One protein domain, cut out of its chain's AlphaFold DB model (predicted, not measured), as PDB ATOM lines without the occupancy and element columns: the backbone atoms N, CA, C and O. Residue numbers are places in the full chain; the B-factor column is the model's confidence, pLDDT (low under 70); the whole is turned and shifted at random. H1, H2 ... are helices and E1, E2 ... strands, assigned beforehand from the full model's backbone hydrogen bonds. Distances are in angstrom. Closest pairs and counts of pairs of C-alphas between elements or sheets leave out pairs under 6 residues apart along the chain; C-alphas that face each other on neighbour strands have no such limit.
ATOM      1  N   CYS A  50      14.305   3.154 -39.651       95.60
ATOM      2  CA  CYS A  50      15.729   3.117 -39.375       95.60
ATOM      3  C   CYS A  50      16.099   4.355 -38.559       95.60
ATOM      4  O   CYS A  50      15.947   5.473 -39.051       95.60
ATOM      5  N   TYR A  51      16.659   4.157 -37.365       95.73
ATOM      6  CA  TYR A  51      17.063   5.244 -36.466       95.73
ATOM      7  C   TYR A  51      17.948   6.294 -37.158       95.73
ATOM      8  O   TYR A  51      17.868   7.482 -36.867       95.73
ATOM      9  N   PHE A  52      18.776   5.860 -38.109       95.92
ATOM     10  CA  PHE A  52      19.759   6.716 -38.760       95.92
ATOM     11  C   PHE A  52      19.219   7.581 -39.904       95.92
ATOM     12  O   PHE A  52      19.807   8.617 -40.198       95.92
ATOM     13  N   CYS A  53      18.164   7.151 -40.601       94.63
ATOM     14  CA  CYS A  53      17.708   7.834 -41.821       94.63
ATOM     15  C   CYS A  53      16.185   7.913 -41.988       94.63
ATOM     16  O   CYS A  53      15.722   8.398 -43.016       94.63
ATOM     17  N   GLY A  54      15.396   7.396 -41.040       91.91
ATOM     18  CA  GLY A  54      13.930   7.409 -41.102       91.91
ATOM     19  C   GLY A  54      13.319   6.494 -42.171       91.91
ATOM     20  O   GLY A  54      12.111   6.491 -42.370       91.91
ATOM     21  N   THR A  55      14.123   5.697 -42.886       93.54
ATOM     22  CA  THR A  55      13.593   4.758 -43.888       93.54
ATOM     23  C   THR A  55      12.773   3.665 -43.211       93.54
ATOM     24  O   THR A  55      13.257   3.033 -42.271       93.54
ATOM     25  N   LEU A  56      11.561   3.418 -43.712       92.82
ATOM     26  CA  LEU A  56      10.653   2.395 -43.197       92.82
ATOM     27  C   LEU A  56      11.212   0.974 -43.351       92.82
ATOM     28  O   LEU A  56      11.943   0.653 -44.292       92.82
ATOM     29  N   ASN A  57      10.822   0.100 -42.429       90.50
ATOM     30  CA  ASN A  57      11.066  -1.329 -42.524       90.50
ATOM     31  C   ASN A  57      10.199  -1.953 -43.624       90.50
ATOM     32  O   ASN A  57       8.995  -2.125 -43.461       90.50
ATOM     33  N   PHE A  58      10.825  -2.350 -44.732       88.15
ATOM     34  CA  PHE A  58      10.148  -3.047 -45.832       88.15
ATOM     35  C   PHE A  58       9.969  -4.542 -45.596       88.15
ATOM     36  O   PHE A  58       9.512  -5.238 -46.500       88.15
ATOM     37  N   TYR A  59      10.332  -5.053 -44.414       89.33
ATOM     38  CA  TYR A  59      10.063  -6.439 -44.056       89.33
ATOM     39  C   TYR A  59      10.741  -7.419 -45.038       89.33
ATOM     40  O   TYR A  59      10.145  -8.386 -45.510       89.33
ATOM     41  N   LEU A  60      12.018  -7.157 -45.345       91.06
ATOM     42  CA  LEU A  60      12.864  -7.987 -46.206       91.06
ATOM     43  C   LEU A  60      14.158  -8.366 -45.490       91.06
ATOM     44  O   LEU A  60      14.735  -7.576 -44.741       91.06
ATOM     45  N   TYR A  61      14.636  -9.572 -45.778       93.47
ATOM     46  CA  TYR A  61      16.002  -9.957 -45.467       93.47
ATOM     47  C   TYR A  61      16.926  -9.596 -46.630       93.47
ATOM     48  O   TYR A  61      16.544  -9.655 -47.798       93.47
ATOM     49  N   GLU A  62      18.173  -9.282 -46.315       93.93
ATOM     50  CA  GLU A  62      19.258  -9.080 -47.264       93.93
ATOM     51  C   GLU A  62      20.468  -9.901 -46.819       93.93
ATOM     52  O   GLU A  62      20.801  -9.940 -45.634       93.93
ATOM     53  N   CYS A  63      21.133 -10.571 -47.758       94.46
ATOM     54  CA  CYS A  63      22.403 -11.216 -47.465       94.46
ATOM     55  C   CYS A  63      23.477 -10.159 -47.186       94.46
ATOM     56  O   CYS A  63      23.767  -9.322 -48.040       94.46
ATOM     57  N   ASN A  64      24.126 -10.242 -46.025       92.16
ATOM     58  CA  ASN A  64      25.162  -9.289 -45.637       92.16
ATOM     59  C   ASN A  64      26.425  -9.335 -46.517       92.16
ATOM     60  O   ASN A  64      27.189  -8.373 -46.500       92.16
ATOM     61  N   SER A  65      26.632 -10.415 -47.280       91.80
ATOM     62  CA  SER A  65      27.779 -10.588 -48.179       91.80
ATOM     63  C   SER A  65      27.466 -10.242 -49.637       91.80
ATOM     64  O   SER A  65      28.197  -9.459 -50.230       91.80
ATOM     65  N   CYS A  66      26.408 -10.808 -50.233       92.66
ATOM     66  CA  CYS A  66      26.112 -10.614 -51.663       92.66
ATOM     67  C   CYS A  66      24.993  -9.599 -51.953       92.66
ATOM     68  O   CYS A  66      24.757  -9.279 -53.113       92.66
ATOM     69  N   GLY A  67      24.266  -9.120 -50.937       91.64
ATOM     70  CA  GLY A  67      23.179  -8.148 -51.110       91.64
ATOM     71  C   GLY A  67      21.885  -8.705 -51.721       91.64
ATOM     72  O   GLY A  67      20.932  -7.951 -51.917       91.64
ATOM     73  N   LYS A  68      21.802 -10.014 -52.015       93.09
ATOM     74  CA  LYS A  68      20.562 -10.643 -52.496       93.09
ATOM     75  C   LYS A  68      19.454 -10.482 -51.451       93.09
ATOM     76  O   LYS A  68      19.680 -10.709 -50.260       93.09
ATOM     77  N   LYS A  69      18.264 -10.083 -51.907       92.59
ATOM     78  CA  LYS A  69      17.075  -9.878 -51.070       92.59
ATOM     79  C   LYS A  69      16.245 -11.155 -50.977       92.59
ATOM     80  O   LYS A  69      16.143 -11.903 -51.947       92.59
ATOM     81  N   TYR A  70      15.629 -11.366 -49.822       92.48
ATOM     82  CA  TYR A  70      14.815 -12.535 -49.508       92.48
ATOM     83  C   TYR A  70      13.530 -12.118 -48.797       92.48
ATOM     84  O   TYR A  70      13.504 -11.147 -48.036       92.48
ATOM     85  N   SER A  71      12.468 -12.896 -49.014       89.38
ATOM     86  CA  SER A  71      11.226 -12.775 -48.246       89.38
ATOM     87  C   SER A  71      11.476 -13.047 -46.760       89.38
ATOM     88  O   SER A  71      12.259 -13.934 -46.413       89.38
ATOM     89  N   LEU A  72      10.742 -12.363 -45.880       84.93
ATOM     90  CA  LEU A  72      10.682 -12.692 -44.450       84.93
ATOM     91  C   LEU A  72      10.220 -14.118 -44.157       84.93
ATOM     92  O   LEU A  72      10.557 -14.656 -43.107       84.93
ATOM     93  N   THR A  73       9.440 -14.715 -45.058       84.93
ATOM     94  CA  THR A  73       8.977 -16.103 -44.926       84.93
ATOM     95  C   THR A  73      10.059 -17.125 -45.272       84.93
ATOM     96  O   THR A  73       9.812 -18.324 -45.161       84.93
ATOM     97  N   SER A  74      11.249 -16.679 -45.695       81.02
ATOM     98  CA  SER A  74      12.392 -17.565 -45.905       81.02
ATOM     99  C   SER A  74      12.704 -18.317 -44.612       81.02
ATOM    100  O   SER A  74      12.966 -17.715 -43.572       81.02
ATOM    101  N   SER A  75      12.690 -19.647 -44.682       76.19
ATOM    102  CA  SER A  75      13.013 -20.517 -43.548       76.19
ATOM    103  C   SER A  75      14.504 -20.504 -43.208       76.19
ATOM    104  O   SER A  75      14.882 -20.752 -42.064       76.19
ATOM    105  N   SER A  76      15.357 -20.215 -44.195       81.53
ATOM    106  CA  SER A  76      16.804 -20.175 -44.015       81.53
ATOM    107  C   SER A  76      17.274 -18.814 -43.509       81.53
ATOM    108  O   SER A  76      16.828 -17.778 -43.997       81.53
ATOM    109  N   LYS A  77      18.235 -18.832 -42.576       82.78
ATOM    110  CA  LYS A  77      19.020 -17.656 -42.150       82.78
ATOM    111  C   LYS A  77      20.326 -17.489 -42.942       82.78
ATOM    112  O   LYS A  77      21.088 -16.562 -42.665       82.78
ATOM    113  N   SER A  78      20.610 -18.378 -43.893       89.29
ATOM    114  CA  SER A  78      21.793 -18.326 -44.754       89.29
ATOM    115  C   SER A  78      21.427 -17.962 -46.187       89.29
ATOM    116  O   SER A  78      20.322 -18.240 -46.656       89.29
ATOM    117  N   CYS A  79      22.385 -17.365 -46.889       91.24
ATOM    118  CA  CYS A  79      22.296 -17.162 -48.324       91.24
ATOM    119  C   CYS A  79      22.234 -18.510 -49.067       91.24
ATOM    120  O   CYS A  79      22.928 -19.456 -48.704       91.24
ATOM    121  N   ASP A  80      21.398 -18.583 -50.100       90.60
ATOM    122  CA  ASP A  80      21.267 -19.720 -51.026       90.60
ATOM    123  C   ASP A  80      22.126 -19.561 -52.294       90.60
ATOM    124  O   ASP A  80      22.040 -20.371 -53.209       90.60
ATOM    125  N   THR A  81      22.897 -18.474 -52.397       91.48
ATOM    126  CA  THR A  81      23.741 -18.220 -53.568       91.48
ATOM    127  C   THR A  81      24.985 -19.090 -53.478       91.48
ATOM    128  O   THR A  81      25.683 -19.052 -52.463       91.48
ATOM    129  N   ASP A  82      25.284 -19.837 -54.542       90.89
ATOM    130  CA  ASP A  82      26.460 -20.705 -54.604       90.89
ATOM    131  C   ASP A  82      27.743 -19.943 -54.241       90.89
ATOM    132  O   ASP A  82      28.032 -18.867 -54.767       90.89
ATOM    133  N   GLY A  83      28.511 -20.497 -53.301       90.55
ATOM    134  CA  GLY A  83      29.749 -19.891 -52.802       90.55
ATOM    135  C   GLY A  83      29.560 -18.725 -51.822       90.55
ATOM    136  O   GLY A  83      30.551 -18.188 -51.326       90.55
ATOM    137  N   CYS A  84      28.325 -18.332 -51.495       91.58
ATOM    138  CA  CYS A  84      28.059 -17.279 -50.524       91.58
ATOM    139  C   CYS A  84      27.813 -17.848 -49.117       91.58
ATOM    140  O   CYS A  84      26.777 -18.445 -48.847       91.58
ATOM    141  N   ASN A  85      28.723 -17.568 -48.179       89.35
ATOM    142  CA  ASN A  85      28.569 -17.922 -46.758       89.35
ATOM    143  C   ASN A  85      27.899 -16.808 -45.925       89.35
ATOM    144  O   ASN A  85      28.035 -16.768 -44.700       89.35
ATOM    145  N   GLY A  86      27.219 -15.870 -46.586       91.58
ATOM    146  CA  GLY A  86      26.602 -14.723 -45.931       91.58
ATOM    147  C   GLY A  86      25.359 -15.092 -45.126       91.58
ATOM    148  O   GLY A  86      24.628 -16.035 -45.442       91.58
ATOM    149  N   LYS A  87      25.094 -14.300 -44.088       92.63
ATOM    150  CA  LYS A  87      23.886 -14.402 -43.262       92.63
ATOM    151  C   LYS A  87      22.811 -13.468 -43.794       92.63
ATOM    152  O   LYS A  87      23.110 -12.395 -44.319       92.63
ATOM    153  N   LEU A  88      21.560 -13.876 -43.634       94.18
ATOM    154  CA  LEU A  88      20.409 -13.039 -43.931       94.18
ATOM    155  C   LEU A  88      20.114 -12.134 -42.735       94.18
ATOM    156  O   LEU A  88      19.924 -12.618 -41.620       94.18
ATOM    157  N   ILE A  89      20.087 -10.828 -42.978       94.45
ATOM    158  CA  ILE A  89      19.877  -9.790 -41.966       94.45
ATOM    159  C   ILE A  89      18.828  -8.784 -42.437       94.45
ATOM    160  O   ILE A  89      18.604  -8.623 -43.635       94.45
ATOM    161  N   LYS A  90      18.179  -8.080 -41.513       94.15
ATOM    162  CA  LYS A  90      17.166  -7.066 -41.840       94.15
ATOM    163  C   LYS A  90      17.806  -5.685 -41.945       94.15
ATOM    164  O   LYS A  90      17.745  -4.869 -41.026       94.15
ATOM    165  N   ARG A  91      18.507  -5.445 -43.051       93.67
ATOM    166  CA  ARG A  91      19.272  -4.212 -43.288       93.67
ATOM    167  C   ARG A  91      18.357  -3.053 -43.723       93.67
ATOM    168  O   ARG A  91      17.348  -3.272 -44.386       93.67
ATOM    169  N   CYS A  92      18.732  -1.811 -43.397       95.49
ATOM    170  CA  CYS A  92      18.088  -0.607 -43.946       95.49
ATOM    171  C   CYS A  92      18.151  -0.626 -45.479       95.49
ATOM    172  O   CYS A  92      19.215  -0.908 -46.008       95.49
ATOM    173  N   SER A  93      17.077  -0.338 -46.214       92.82
ATOM    174  CA  SER A  93      17.079  -0.391 -47.690       92.82
ATOM    175  C   SER A  93      17.667   0.850 -48.371       92.82
ATOM    176  O   SER A  93      17.980   0.776 -49.558       92.82
ATOM    177  N   ASN A  94      17.842   1.960 -47.648       94.34
ATOM    178  CA  ASN A  94      18.411   3.189 -48.197       94.34
ATOM    179  C   ASN A  94      19.935   3.039 -48.402       94.34
ATOM    180  O   ASN A  94      20.648   2.893 -47.403       94.34
ATOM    181  N   PRO A  95      20.449   3.084 -49.651       92.70
ATOM    182  CA  PRO A  95      21.876   2.933 -49.948       92.70
ATOM    183  C   PRO A  95      22.753   4.038 -49.343       92.70
ATOM    184  O   PRO A  95      23.921   3.783 -49.064       92.70
ATOM    185  N   GLU A  96      22.201   5.228 -49.097       96.10
ATOM    186  CA  GLU A  96      22.924   6.380 -48.539       96.10
ATOM    187  C   GLU A  96      22.958   6.380 -47.003       96.10
ATOM    188  O   GLU A  96      23.643   7.197 -46.385       96.10
ATOM    189  N   CYS A  97      22.233   5.464 -46.356       97.11
ATOM    190  CA  CYS A  97      22.187   5.380 -44.901       97.11
ATOM    191  C   CYS A  97      23.563   5.030 -44.314       97.11
ATOM    192  O   CYS A  97      24.244   4.121 -44.794       97.11
ATOM    193  N   ILE A  98      23.941   5.663 -43.198       97.26
ATOM    194  CA  ILE A  98      25.215   5.384 -42.516       97.26
ATOM    195  C   ILE A  98      25.346   3.934 -42.035       97.26
ATOM    196  O   ILE A  98      26.460   3.433 -41.941       97.26
ATOM    197  N   SER A  99      24.237   3.211 -41.830       95.92
ATOM    198  CA  SER A  99      24.276   1.765 -41.558       95.92
ATOM    199  C   SER A  99      24.759   0.921 -42.746       95.92
ATOM    200  O   SER A  99      24.913  -0.290 -42.609       95.92
ATOM    201  N   ARG A 100      24.914   1.525 -43.931       92.37
ATOM    202  CA  ARG A 100      25.470   0.907 -45.143       92.37
ATOM    203  C   ARG A 100      26.799   1.509 -45.577       92.37
ATOM    204  O   ARG A 100      27.579   0.810 -46.208       92.37
ATOM    205  N   THR A 101      27.026   2.790 -45.304       95.42
ATOM    206  CA  THR A 101      28.202   3.514 -45.808       95.42
ATOM    207  C   THR A 101      29.339   3.601 -44.791       95.42
ATOM    208  O   THR A 101      30.485   3.790 -45.186       95.42
ATOM    209  N   ASN A 102      29.058   3.435 -43.493       97.25
ATOM    210  CA  ASN A 102      30.069   3.406 -42.439       97.25
ATOM    211  C   ASN A 102      30.317   1.961 -41.965       97.25
ATOM    212  O   ASN A 102      29.427   1.334 -41.396       97.25
ATOM    213  N   GLU A 103      31.539   1.451 -42.152       95.90
ATOM    214  CA  GLU A 103      31.912   0.060 -41.828       95.90
ATOM    215  C   GLU A 103      31.769  -0.295 -40.338       95.90
ATOM    216  O   GLU A 103      31.490  -1.442 -39.980       95.90
ATOM    217  N   GLU A 104      31.984   0.667 -39.442       97.07
ATOM    218  CA  GLU A 104      31.906   0.455 -37.997       97.07
ATOM    219  C   GLU A 104      30.449   0.295 -37.549       97.07
ATOM    220  O   GLU A 104      30.109  -0.677 -36.870       97.07
ATOM    221  N   ILE A 105      29.566   1.175 -38.033       96.97
ATOM    222  CA  ILE A 105      28.118   1.075 -37.808       96.97
ATOM    223  C   ILE A 105      27.560  -0.177 -38.485       96.97
ATOM    224  O   ILE A 105      26.757  -0.889 -37.887       96.97
ATOM    225  N   GLN A 106      27.998  -0.482 -39.707       95.41
ATOM    226  CA  GLN A 106      27.552  -1.670 -40.423       95.41
ATOM    227  C   GLN A 106      27.859  -2.943 -39.624       95.41
ATOM    228  O   GLN A 106      26.951  -3.746 -39.422       95.41
ATOM    229  N   ARG A 107      29.081  -3.095 -39.091       95.78
ATOM    230  CA  ARG A 107      29.438  -4.225 -38.214       95.78
ATOM    231  C   ARG A 107      28.538  -4.303 -36.983       95.78
ATOM    232  O   ARG A 107      27.968  -5.361 -36.734       95.78
ATOM    233  N   ALA A 108      28.338  -3.185 -36.284       96.60
ATOM    234  CA  ALA A 108      27.464  -3.140 -35.113       96.60
ATOM    235  C   ALA A 108      26.013  -3.541 -35.445       96.60
ATOM    236  O   ALA A 108      25.372  -4.266 -34.684       96.60
ATOM    237  N   THR A 109      25.486  -3.110 -36.597       95.93
ATOM    238  CA  THR A 109      24.135  -3.492 -37.034       95.93
ATOM    239  C   THR A 109      24.060  -4.956 -37.465       95.93
ATOM    240  O   THR A 109      23.111  -5.645 -37.101       95.93
ATOM    241  N   ASP A 110      25.055  -5.457 -38.201       93.79
ATOM    242  CA  ASP A 110      25.112  -6.837 -38.687       93.79
ATOM    243  C   ASP A 110      25.214  -7.837 -37.514       93.79
ATOM    244  O   ASP A 110      24.578  -8.892 -37.554       93.79
ATOM    245  N   GLU A 111      25.944  -7.493 -36.444       94.53
ATOM    246  CA  GLU A 111      26.030  -8.278 -35.200       94.53
ATOM    247  C   GLU A 111      24.671  -8.448 -34.506       94.53
ATOM    248  O   GLU A 111      24.410  -9.493 -33.908       94.53
ATOM    249  N   GLN A 112      23.781  -7.464 -34.641       94.85
ATOM    250  CA  GLN A 112      22.417  -7.501 -34.104       94.85
ATOM    251  C   GLN A 112      21.389  -8.094 -35.086       94.85
ATOM    252  O   GLN A 112      20.193  -8.052 -34.819       94.85
ATOM    253  N   GLY A 113      21.819  -8.654 -36.226       93.50
ATOM    254  CA  GLY A 113      20.907  -9.204 -37.239       93.50
ATOM    255  C   GLY A 113      20.327  -8.164 -38.207       93.50
ATOM    256  O   GLY A 113      19.392  -8.467 -38.953       93.50
ATOM    257  N   GLY A 114      20.903  -6.962 -38.244       94.97
ATOM    258  CA  GLY A 114      20.484  -5.832 -39.068       94.97
ATOM    259  C   GLY A 114      19.639  -4.810 -38.305       94.97
ATOM    260  O   GLY A 114      19.112  -5.080 -37.231       94.97
ATOM    261  N   VAL A 115      19.491  -3.624 -38.903       96.34
ATOM    262  CA  VAL A 115      18.765  -2.468 -38.344       96.34
ATOM    263  C   VAL A 115      17.361  -2.820 -37.843       96.34
ATOM    264  O   VAL A 115      16.954  -2.332 -36.794       96.34
ATOM    265  N   PHE A 116      16.620  -3.650 -38.582       95.00
ATOM    266  CA  PHE A 116      15.218  -3.969 -38.287       95.00
ATOM    267  C   PHE A 116      15.016  -5.335 -37.610       95.00
ATOM    268  O   PHE A 116      13.904  -5.880 -37.636       95.00
ATOM    269  N   ASP A 117      16.068  -5.942 -37.049       92.99
ATOM    270  CA  ASP A 117      15.868  -7.076 -36.146       92.99
ATOM    271  C   ASP A 117      15.136  -6.629 -34.874       92.99
ATOM    272  O   ASP A 117      15.319  -5.508 -34.403       92.99
ATOM    273  N   LEU A 118      14.302  -7.507 -34.306       88.18
ATOM    274  CA  LEU A 118      13.529  -7.186 -33.099       88.18
ATOM    275  C   LEU A 118      14.430  -6.929 -31.888       88.18
ATOM    276  O   LEU A 118      14.031  -6.210 -30.978       88.18
ATOM    277  N   ASN A 119      15.634  -7.506 -31.875       89.88
ATOM    278  CA  ASN A 119      16.617  -7.275 -30.820       89.88
ATOM    279  C   ASN A 119      17.552  -6.103 -31.137       89.88
ATOM    280  O   ASN A 119      18.453  -5.821 -30.347       89.88
ATOM    281  N   SER A 120      17.385  -5.451 -32.292       93.90
ATOM    282  CA  SER A 120      18.261  -4.361 -32.676       93.90
ATOM    283  C   SER A 120      17.856  -3.052 -32.009       93.90
ATOM    284  O   SER A 120      16.693  -2.661 -32.043       93.90
ATOM    285  N   SER A 121      18.836  -2.325 -31.473       95.07
ATOM    286  CA  SER A 121      18.639  -0.972 -30.939       95.07
ATOM    287  C   SER A 121      18.657   0.120 -32.018       95.07
ATOM    288  O   SER A 121      18.662   1.302 -31.688       95.07
ATOM    289  N   PHE A 122      18.740  -0.250 -33.301       96.21
ATOM    290  CA  PHE A 122      18.914   0.685 -34.421       96.21
ATOM    291  C   PHE A 122      17.627   0.959 -35.211       96.21
ATOM    292  O   PHE A 122      17.666   1.628 -36.247       96.21
ATOM    293  N   ASN A 123      16.484   0.474 -34.734       94.74
ATOM    294  CA  ASN A 123      15.172   0.865 -35.234       94.74
ATOM    295  C   ASN A 123      14.358   1.542 -34.132       94.74
ATOM    296  O   ASN A 123      14.557   1.291 -32.945       94.74
ATOM    297  N   VAL A 124      13.449   2.417 -34.547       92.66
ATOM    298  CA  VAL A 124      12.486   3.083 -33.667       92.66
ATOM    299  C   VAL A 124      11.091   2.954 -34.259       92.66
ATOM    300  O   VAL A 124      10.948   2.744 -35.464       92.66
ATOM    301  N   SER A 125      10.057   3.069 -33.428       90.63
ATOM    302  CA  SER A 125       8.691   3.236 -33.930       90.63
ATOM    303  C   SER A 125       8.599   4.489 -34.791       90.63
ATOM    304  O   SER A 125       9.252   5.492 -34.510       90.63
ATOM    305  N   LEU A 126       7.770   4.423 -35.826       89.34
ATOM    306  CA  LEU A 126       7.531   5.521 -36.746       89.34
ATOM    307  C   LEU A 126       7.079   6.801 -36.014       89.34
ATOM    308  O   LEU A 126       6.026   6.827 -35.369       89.34
TER     309      LEU A 126
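Overview. This is residues 50 to 126 of the 225 residues of the protein "Type-2 restriction enzyme BslI subunit alpha" of Bacillus sp. (strain NEB-606) (UniProt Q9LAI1). You are looking at little regular structure: mostly loops, with a small hairpin of E1 and E2 tied to a long loop, a corner of two short helices, H1 and H2, and E3 near the last residue. The 77 printed residues run E1, E2, H1, H2, E3, a mixed class with only 23 residues in named elements; the antiparallel sheet is E1 - E2. The whole is compact, radius of gyration of the C-alphas 11.7 A, spanning 34 by 26 by 20 A.

Along the chain. Find C-alpha 60 at (12.864, -7.987, -46.206), where E1, residues 60 to 63, begins; E2 is 69 to 71, H1 98 to 101, and H2 103 to 111, 12.2 A long. E3, 123 to 125, ends at (8.691, 3.236, -33.930).

Arrangement. In the E1 and E2 hairpin, N 61 and O 70 are 3.0 A apart, within hydrogen-bond range. Residues 62 to 63 of E1 pair antiparallel with 88 to 89. H1 and H2 touch only at the corner, closest C-alphas Ser 99 and Gln 106, 4.9 A. In H2 every O i to N i+4 pair is within hydrogen-bond range; H1 is too short for one. E3 pairs with no named strand and is apart from H2.

Size, cuts and confidence. C-alphas 83 and 126, the farthest apart, are 37.4 A apart. The links E2 to H1 and H2 to E3 are long. The printed part has no cut, and no printed residue is under 70 in pLDDT.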